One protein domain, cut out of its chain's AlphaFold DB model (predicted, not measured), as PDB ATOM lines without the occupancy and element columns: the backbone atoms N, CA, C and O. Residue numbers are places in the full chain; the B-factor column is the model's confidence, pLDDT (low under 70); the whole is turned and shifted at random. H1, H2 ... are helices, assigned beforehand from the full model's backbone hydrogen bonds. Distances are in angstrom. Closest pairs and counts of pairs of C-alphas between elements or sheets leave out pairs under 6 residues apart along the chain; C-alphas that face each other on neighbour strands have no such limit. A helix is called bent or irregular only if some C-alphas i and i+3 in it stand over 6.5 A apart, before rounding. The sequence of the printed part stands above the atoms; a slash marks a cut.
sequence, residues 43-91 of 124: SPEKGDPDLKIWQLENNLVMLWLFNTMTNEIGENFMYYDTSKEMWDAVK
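What this domain is: This is residues 43 to 91 of the 124 residues of an uncharacterized protein of Cajanus cajan (UniProt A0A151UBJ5). One long helix, H1, makes the length of a rod; beyond its last residue the chain folds back through the short helix H2 to H3, which packs side by side on part of H1 and runs the same way. At the other end of the rod, residues 45 to 50, of which residue 50 belongs to H1, stand free. The printed part has 49 residues with three named helices, in the order H1, H2, H3, and no named strand; the class is all helix. The whole is only just loose, close to compact, with a radius of gyration of the C-alphas of 11.9 A and spans of 37 by 15 by 15 A.

How they stand to each other: H1, residues 50 to 68, is close to but not clearly touching H2, residues 71 to 77; the closest C-alphas are those of Phe 66 and Gly 74, 6.1 A apart. These two helices run opposite ways at a shallow tilt of 27 degrees. H3, residues 83 to 91, touches H1 at residues 58 to 65 of H1 alone; the closest C-alphas, those of Met 62 and Ser 83, are 5.0 A apart. H1 and H3 run the same way at a shallow tilt of 25 degrees. H2 and H3 are close but not clearly touching, with the C-alphas of Phe 77 and Met 86 closest at 6.3 A, and run opposite ways at a steep tilt of 49 degrees. In H1 and H3 every O i to N i+4 pair is within hydrogen-bond range; in H2 0 of 3 are, beside 3 of 4 O i to N i+3 pairs.

Where its parts are: H1 begins with C-alpha 50 at (-32.514, 28.443, 35.322) and measures 27.4 A from first to last C-alpha. H2 measures 10.3 A and is neither bent nor irregular, but only just: C-alphas 72 and 75 are 6.2 A apart. H3 measures 12.0 A and ends with C-alpha 91 at (-34.836, 23.424, 7.633).

The domain as a whole: The two C-alphas farthest apart, those of Gly 47 and Glu 72, are 36.9 A apart. The printed part has no cut, and the links H1 to H2 and H2 to H3 are tight. The model's mean pLDDT is 79.6 over the printed part; residues 70 to 78 are under 70.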
ATOM      1  N   SER A  43     -28.657  29.494  26.103       84.50
ATOM      2  CA  SER A  43     -28.370  28.602  27.227       84.50
ATOM      3  C   SER A  43     -27.741  29.389  28.388       84.50
ATOM      4  O   SER A  43     -26.763  30.107  28.149       84.50
ATOM      5  N   PRO A  44     -28.283  29.286  29.615       87.12
ATOM      6  CA  PRO A  44     -27.685  29.891  30.804       87.12
ATOM      7  C   PRO A  44     -26.304  29.308  31.138       87.12
ATOM      8  O   PRO A  44     -25.940  28.216  30.696       87.12
ATOM      9  N   GLU A  45     -25.523  30.018  31.955       87.12
ATOM     10  CA  GLU A  45     -24.202  29.541  32.374       87.12
ATOM     11  C   GLU A  45     -24.282  28.328  33.317       87.12
ATOM     12  O   GLU A  45     -25.264  28.088  34.025       87.12
ATOM     13  N   LYS A  46     -23.197  27.543  33.358       80.12
ATOM     14  CA  LYS A  46     -23.085  26.392  34.261       80.12
ATOM     15  C   LYS A  46     -23.123  26.869  35.715       80.12
ATOM     16  O   LYS A  46     -22.176  27.486  36.188       80.12
ATOM     17  N   GLY A  47     -24.195  26.521  36.424       81.31
ATOM     18  CA  GLY A  47     -24.422  26.914  37.819       81.31
ATOM     19  C   GLY A  47     -25.651  27.799  38.011       81.31
ATOM     20  O   GLY A  47     -26.093  27.963  39.147       81.31
ATOM     21  N   ASP A  48     -26.234  28.299  36.921       86.94
ATOM     22  CA  ASP A  48     -27.503  29.013  36.959       86.94
ATOM     23  C   ASP A  48     -28.655  28.045  37.317       86.94
ATOM     24  O   ASP A  48     -28.789  26.988  36.680       86.94
ATOM     25  N   PRO A  49     -29.492  28.353  38.326       85.94
ATOM     26  CA  PRO A  49     -30.710  27.596  38.615       85.94
ATOM     27  C   PRO A  49     -31.629  27.423  37.397       85.94
ATOM     28  O   PRO A  49     -32.254  26.366  37.244       85.94
ATOM     29  N   ASP A  50     -31.656  28.413  36.503       87.25
ATOM     30  CA  ASP A  50     -32.514  28.443  35.322       87.25
ATOM     31  C   ASP A  50     -31.992  27.544  34.195       87.25
ATOM     32  O   ASP A  50     -32.746  27.201  33.283       87.25
ATOM     33  N   LEU A  51     -30.746  27.053  34.275       86.62
ATOM     34  CA  LEU A  51     -30.187  26.115  33.295       86.62
ATOM     35  C   LEU A  51     -31.034  24.842  33.179       86.62
ATOM     36  O   LEU A  51     -31.280  24.358  32.076       86.62
ATOM     37  N   LYS A  52     -31.520  24.308  34.306       87.62
ATOM     38  CA  LYS A  52     -32.367  23.102  34.306       87.62
ATOM     39  C   LYS A  52     -33.718  23.355  33.646       87.62
ATOM     40  O   LYS A  52     -34.225  22.488  32.940       87.62
ATOM     41  N   ILE A  53     -34.292  24.534  33.886       89.38
ATOM     42  CA  ILE A  53     -35.562  24.946  33.283       89.38
ATOM     43  C   ILE A  53     -35.359  25.101  31.777       89.38
ATOM     44  O   ILE A  53     -36.094  24.509  30.994       89.38
ATOM     45  N   TRP A  54     -34.301  25.802  31.372       91.75
ATOM     46  CA  TRP A  54     -33.957  25.980  29.968       91.75
ATOM     47  C   TRP A  54     -33.740  24.643  29.247       91.75
ATOM     48  O   TRP A  54     -34.281  24.453  28.162       91.75
ATOM     49  N   GLN A  55     -33.021  23.693  29.856       87.44
ATOM     50  CA  GLN A  55     -32.811  22.351  29.295       87.44
ATOM     51  C   GLN A  55     -34.122  21.579  29.126       87.44
ATOM     52  O   GLN A  55     -34.337  20.950  28.091       87.44
ATOM     53  N   LEU A  56     -35.014  21.638  30.118       89.94
ATOM     54  CA  LEU A  56     -36.322  20.987  30.043       89.94
ATOM     55  C   LEU A  56     -37.150  21.545  28.880       89.94
ATOM     56  O   LEU A  56     -37.739  20.786  28.112       89.94
ATOM     57  N   GLU A  57     -37.179  22.868  28.741       90.00
ATOM     58  CA  GLU A  57     -37.912  23.531  27.666       90.00
ATOM     59  C   GLU A  57     -37.290  23.263  26.292       90.00
ATOM     60  O   GLU A  57     -38.018  22.959  25.347       90.00
ATOM     61  N   ASN A  58     -35.960  23.283  26.190       89.00
ATOM     62  CA  ASN A  58     -35.233  22.917  24.977       89.00
ATOM     63  C   ASN A  58     -35.562  21.480  24.536       89.00
ATOM     64  O   ASN A  58     -35.898  21.252  23.375       89.00
ATOM     65  N   ASN A  59     -35.555  20.524  25.468       87.88
ATOM     66  CA  ASN A  59     -35.874  19.125  25.176       87.88
ATOM     67  C   ASN A  59     -37.343  18.938  24.767       87.88
ATOM     68  O   ASN A  59     -37.649  18.104  23.915       87.88
ATOM     69  N   LEU A  60     -38.261  19.723  25.334       88.44
ATOM     70  CA  LEU A  60     -39.670  19.707  24.937       88.44
ATOM     71  C   LEU A  60     -39.859  20.207  23.499       88.44
ATOM     72  O   LEU A  60     -40.615  19.612  22.732       88.44
ATOM     73  N   VAL A  61     -39.149  21.273  23.124       87.12
ATOM     74  CA  VAL A  61     -39.146  21.794  21.749       87.12
ATOM     75  C   VAL A  61     -38.575  20.748  20.792       87.12
ATOM     76  O   VAL A  61     -39.195  20.483  19.764       87.12
ATOM     77  N   MET A  62     -37.470  20.087  21.152       85.50
ATOM     78  CA  MET A  62     -36.925  18.971  20.369       85.50
ATOM     79  C   MET A  62     -37.938  17.835  20.198       85.50
ATOM     80  O   MET A  62     -38.112  17.338  19.093       85.50
ATOM     81  N   LEU A  63     -38.667  17.449  21.251       84.56
ATOM     82  CA  LEU A  63     -39.705  16.417  21.160       84.56
ATOM     83  C   LEU A  63     -40.834  16.815  20.195       84.56
ATOM     84  O   LEU A  63     -41.323  15.979  19.435       84.56
ATOM     85  N   TRP A  64     -41.255  18.081  20.202       84.00
ATOM     86  CA  TRP A  64     -42.238  18.573  19.233       84.00
ATOM     87  C   TRP A  64     -41.699  18.537  17.803       84.00
ATOM     88  O   TRP A  64     -42.437  18.138  16.907       84.00
ATOM     89  N   LEU A  65     -40.419  18.861  17.599       80.62
ATOM     90  CA  LEU A  65     -39.763  18.710  16.301       80.62
ATOM     91  C   LEU A  65     -39.710  17.240  15.866       80.62
ATOM     92  O   LEU A  65     -40.108  16.938  14.746       80.62
ATOM     93  N   PHE A  66     -39.310  16.314  16.742       78.19
ATOM     94  CA  PHE A  66     -39.292  14.877  16.437       78.19
ATOM     95  C   PHE A  66     -40.666  14.367  15.995       78.19
ATOM     96  O   PHE A  66     -40.764  13.651  15.006       78.19
ATOM     97  N   ASN A  67     -41.734  14.791  16.676       73.25
ATOM     98  CA  ASN A  67     -43.103  14.409  16.321       73.25
ATOM     99  C   ASN A  67     -43.573  14.974  14.970       73.25
ATOM    100  O   ASN A  67     -44.582  14.514  14.440       73.25
ATOM    101  N   THR A  68     -42.879  15.971  14.419       71.88
ATOM    102  CA  THR A  68     -43.189  16.529  13.093       71.88
ATOM    103  C   THR A  68     -42.414  15.867  11.956       71.88
ATOM    104  O   THR A  68     -42.753  16.076  10.794       71.88
ATOM    105  N   MET A  69     -41.390  15.068  12.272       70.75
ATOM    106  CA  MET A  69     -40.515  14.435  11.285       70.75
ATOM    107  C   MET A  69     -40.988  13.033  10.909       70.75
ATOM    108  O   MET A  69     -41.641  12.335  11.683       70.75
ATOM    109  N   THR A  70     -40.605  12.593   9.711       63.41
ATOM    110  CA  THR A  70     -40.712  11.183   9.326       63.41
ATOM    111  C   THR A  70     -39.613  10.367  10.012       63.41
ATOM    112  O   THR A  70     -38.539  10.887  10.323       63.41
ATOM    113  N   ASN A  71     -39.858   9.070  10.225       60.31
ATOM    114  CA  ASN A  71     -38.917   8.185  10.924       60.31
ATOM    115  C   ASN A  71     -37.520   8.142  10.268       60.31
ATOM    116  O   ASN A  71     -36.529   8.080  10.985       60.31
ATOM    117  N   GLU A  72     -37.430   8.241   8.936       57.22
ATOM    118  CA  GLU A  72     -36.148   8.275   8.202       57.22
ATOM    119  C   GLU A  72     -35.318   9.532   8.488       57.22
ATOM    120  O   GLU A  72     -34.092   9.494   8.471       57.22
ATOM    121  N   ILE A  73     -35.985  10.658   8.740       62.12
ATOM    122  CA  ILE A  73     -35.323  11.924   9.045       62.12
ATOM    123  C   ILE A  73     -34.912  11.907  10.518       62.12
ATOM    124  O   ILE A  73     -33.756  12.186  10.815       62.12
ATOM    125  N   GLY A  74     -35.807  11.476  11.416       60.38
ATOM    126  CA  GLY A  74     -35.625  11.501  12.871       60.38
ATOM    127  C   GLY A  74     -34.368  10.803  13.409       60.38
ATOM    128  O   GLY A  74     -33.800  11.279  14.391       60.38
ATOM    129  N   GLU A  75     -33.872   9.737  12.772       61.28
ATOM    130  CA  GLU A  75     -32.647   9.046  13.219       61.28
ATOM    131  C   GLU A  75     -31.400   9.946  13.179       61.28
ATOM    132  O   GLU A  75     -30.553   9.871  14.069       61.28
ATOM    133  N   ASN A  76     -31.329  10.879  12.223       63.28
ATOM    134  CA  ASN A  76     -30.207  11.812  12.099       63.28
ATOM    135  C   ASN A  76     -30.225  12.934  13.151       63.28
ATOM    136  O   ASN A  76     -29.229  13.639  13.309       63.28
ATOM    137  N   PHE A  77     -31.329  13.102  13.892       64.12
ATOM    138  CA  PHE A  77     -31.498  14.210  14.840       64.12
ATOM    139  C   PHE A  77     -31.295  13.823  16.305       64.12
ATOM    140  O   PHE A  77     -31.307  14.704  17.163       64.12
ATOM    141  N   MET A  78     -31.045  12.543  16.613       66.56
ATOM    142  CA  MET A  78     -30.702  12.105  17.979       66.56
ATOM    143  C   MET A  78     -29.378  12.689  18.498       66.56
ATOM    144  O   MET A  78     -29.097  12.582  19.689       66.56
ATOM    145  N   TYR A  79     -28.570  13.290  17.621       71.19
ATOM    146  CA  TYR A  79     -27.237  13.804  17.939       71.19
ATOM    147  C   TYR A  79     -27.184  15.304  18.252       71.19
ATOM    148  O   TYR A  79     -26.111  15.799  18.587       71.19
ATOM    149  N   TYR A  80     -28.297  16.034  18.135       80.19
ATOM    150  CA  TYR A  80     -28.309  17.468  18.434       80.19
ATOM    151  C   TYR A  80     -28.518  17.725  19.924       80.19
ATOM    152  O   TYR A  80     -29.422  17.162  20.537       80.19
ATOM    153  N   ASP A  81     -27.716  18.627  20.487       80.69
ATOM    154  CA  ASP A  81     -27.822  19.034  21.892       80.69
ATOM    155  C   ASP A  81     -28.855  20.157  22.082       80.69
ATOM    156  O   ASP A  81     -29.374  20.372  23.184       80.69
ATOM    157  N   THR A  82     -29.179  20.890  21.011       85.31
ATOM    158  CA  THR A  82     -30.108  22.019  21.062       85.31
ATOM    159  C   THR A  82     -31.228  21.922  20.031       85.31
ATOM    160  O   THR A  82     -31.048  21.503  18.887       85.31
ATOM    161  N   SER A  83     -32.408  22.396  20.429       86.00
ATOM    162  CA  SER A  83     -33.563  22.549  19.539       86.00
ATOM    163  C   SER A  83     -33.292  23.484  18.362       86.00
ATOM    164  O   SER A  83     -33.867  23.286  17.297       86.00
ATOM    165  N   LYS A  84     -32.399  24.466  18.528       87.75
ATOM    166  CA  LYS A  84     -31.955  25.367  17.462       87.75
ATOM    167  C   LYS A  84     -31.196  24.616  16.369       87.75
ATOM    168  O   LYS A  84     -31.546  24.734  15.203       87.75
ATOM    169  N   GLU A  85     -30.185  23.831  16.736       85.38
ATOM    170  CA  GLU A  85     -29.410  23.055  15.758       85.38
ATOM    171  C   GLU A  85     -30.295  22.031  15.051       85.38
ATOM    172  O   GLU A  85     -30.238  21.892  13.832       85.38
ATOM    173  N   MET A  86     -31.184  21.384  15.811       85.00
ATOM    174  CA  MET A  86     -32.191  20.490  15.254       85.00
ATOM    175  C   MET A  86     -33.089  21.228  14.248       85.00
ATOM    176  O   MET A  86     -33.290  20.746  13.139       85.00
ATOM    177  N   TRP A  87     -33.595  22.412  14.600       84.81
ATOM    178  CA  TRP A  87     -34.419  23.254  13.728       84.81
ATOM    179  C   TRP A  87     -33.696  23.673  12.442       84.81
ATOM    180  O   TRP A  87     -34.273  23.581  11.357       84.81
ATOM    181  N   ASP A  88     -32.436  24.096  12.544       82.19
ATOM    182  CA  ASP A  88     -31.635  24.530  11.401       82.19
ATOM    183  C   ASP A  88     -31.354  23.359  10.444       82.19
ATOM    184  O   ASP A  88     -31.572  23.478   9.237       82.19
ATOM    185  N   ALA A  89     -30.974  22.195  10.977       78.56
ATOM    186  CA  ALA A  89     -30.714  20.999  10.180       78.56
ATOM    187  C   ALA A  89     -31.986  20.433   9.530       78.56
ATOM    188  O   ALA A  89     -31.957  19.958   8.391       78.56
ATOM    189  N   VAL A  90     -33.125  20.518  10.219       75.50
ATOM    190  CA  VAL A  90     -34.434  20.193   9.646       75.50
ATOM    191  C   VAL A  90     -34.713  21.118   8.468       75.50
ATOM    192  O   VAL A  90     -34.976  20.653   7.359       75.50
ATOM    193  N   LYS A  91     -34.597  22.429   8.677       74.62
ATOM    194  CA  LYS A  91     -34.836  23.424   7.633       74.62
ATOM    195  C   LYS A  91     -33.952  23.180   6.410       74.62
ATOM    196  O   LYS A  91     -34.445  23.239   5.285       74.62
TER     197      LYS A  91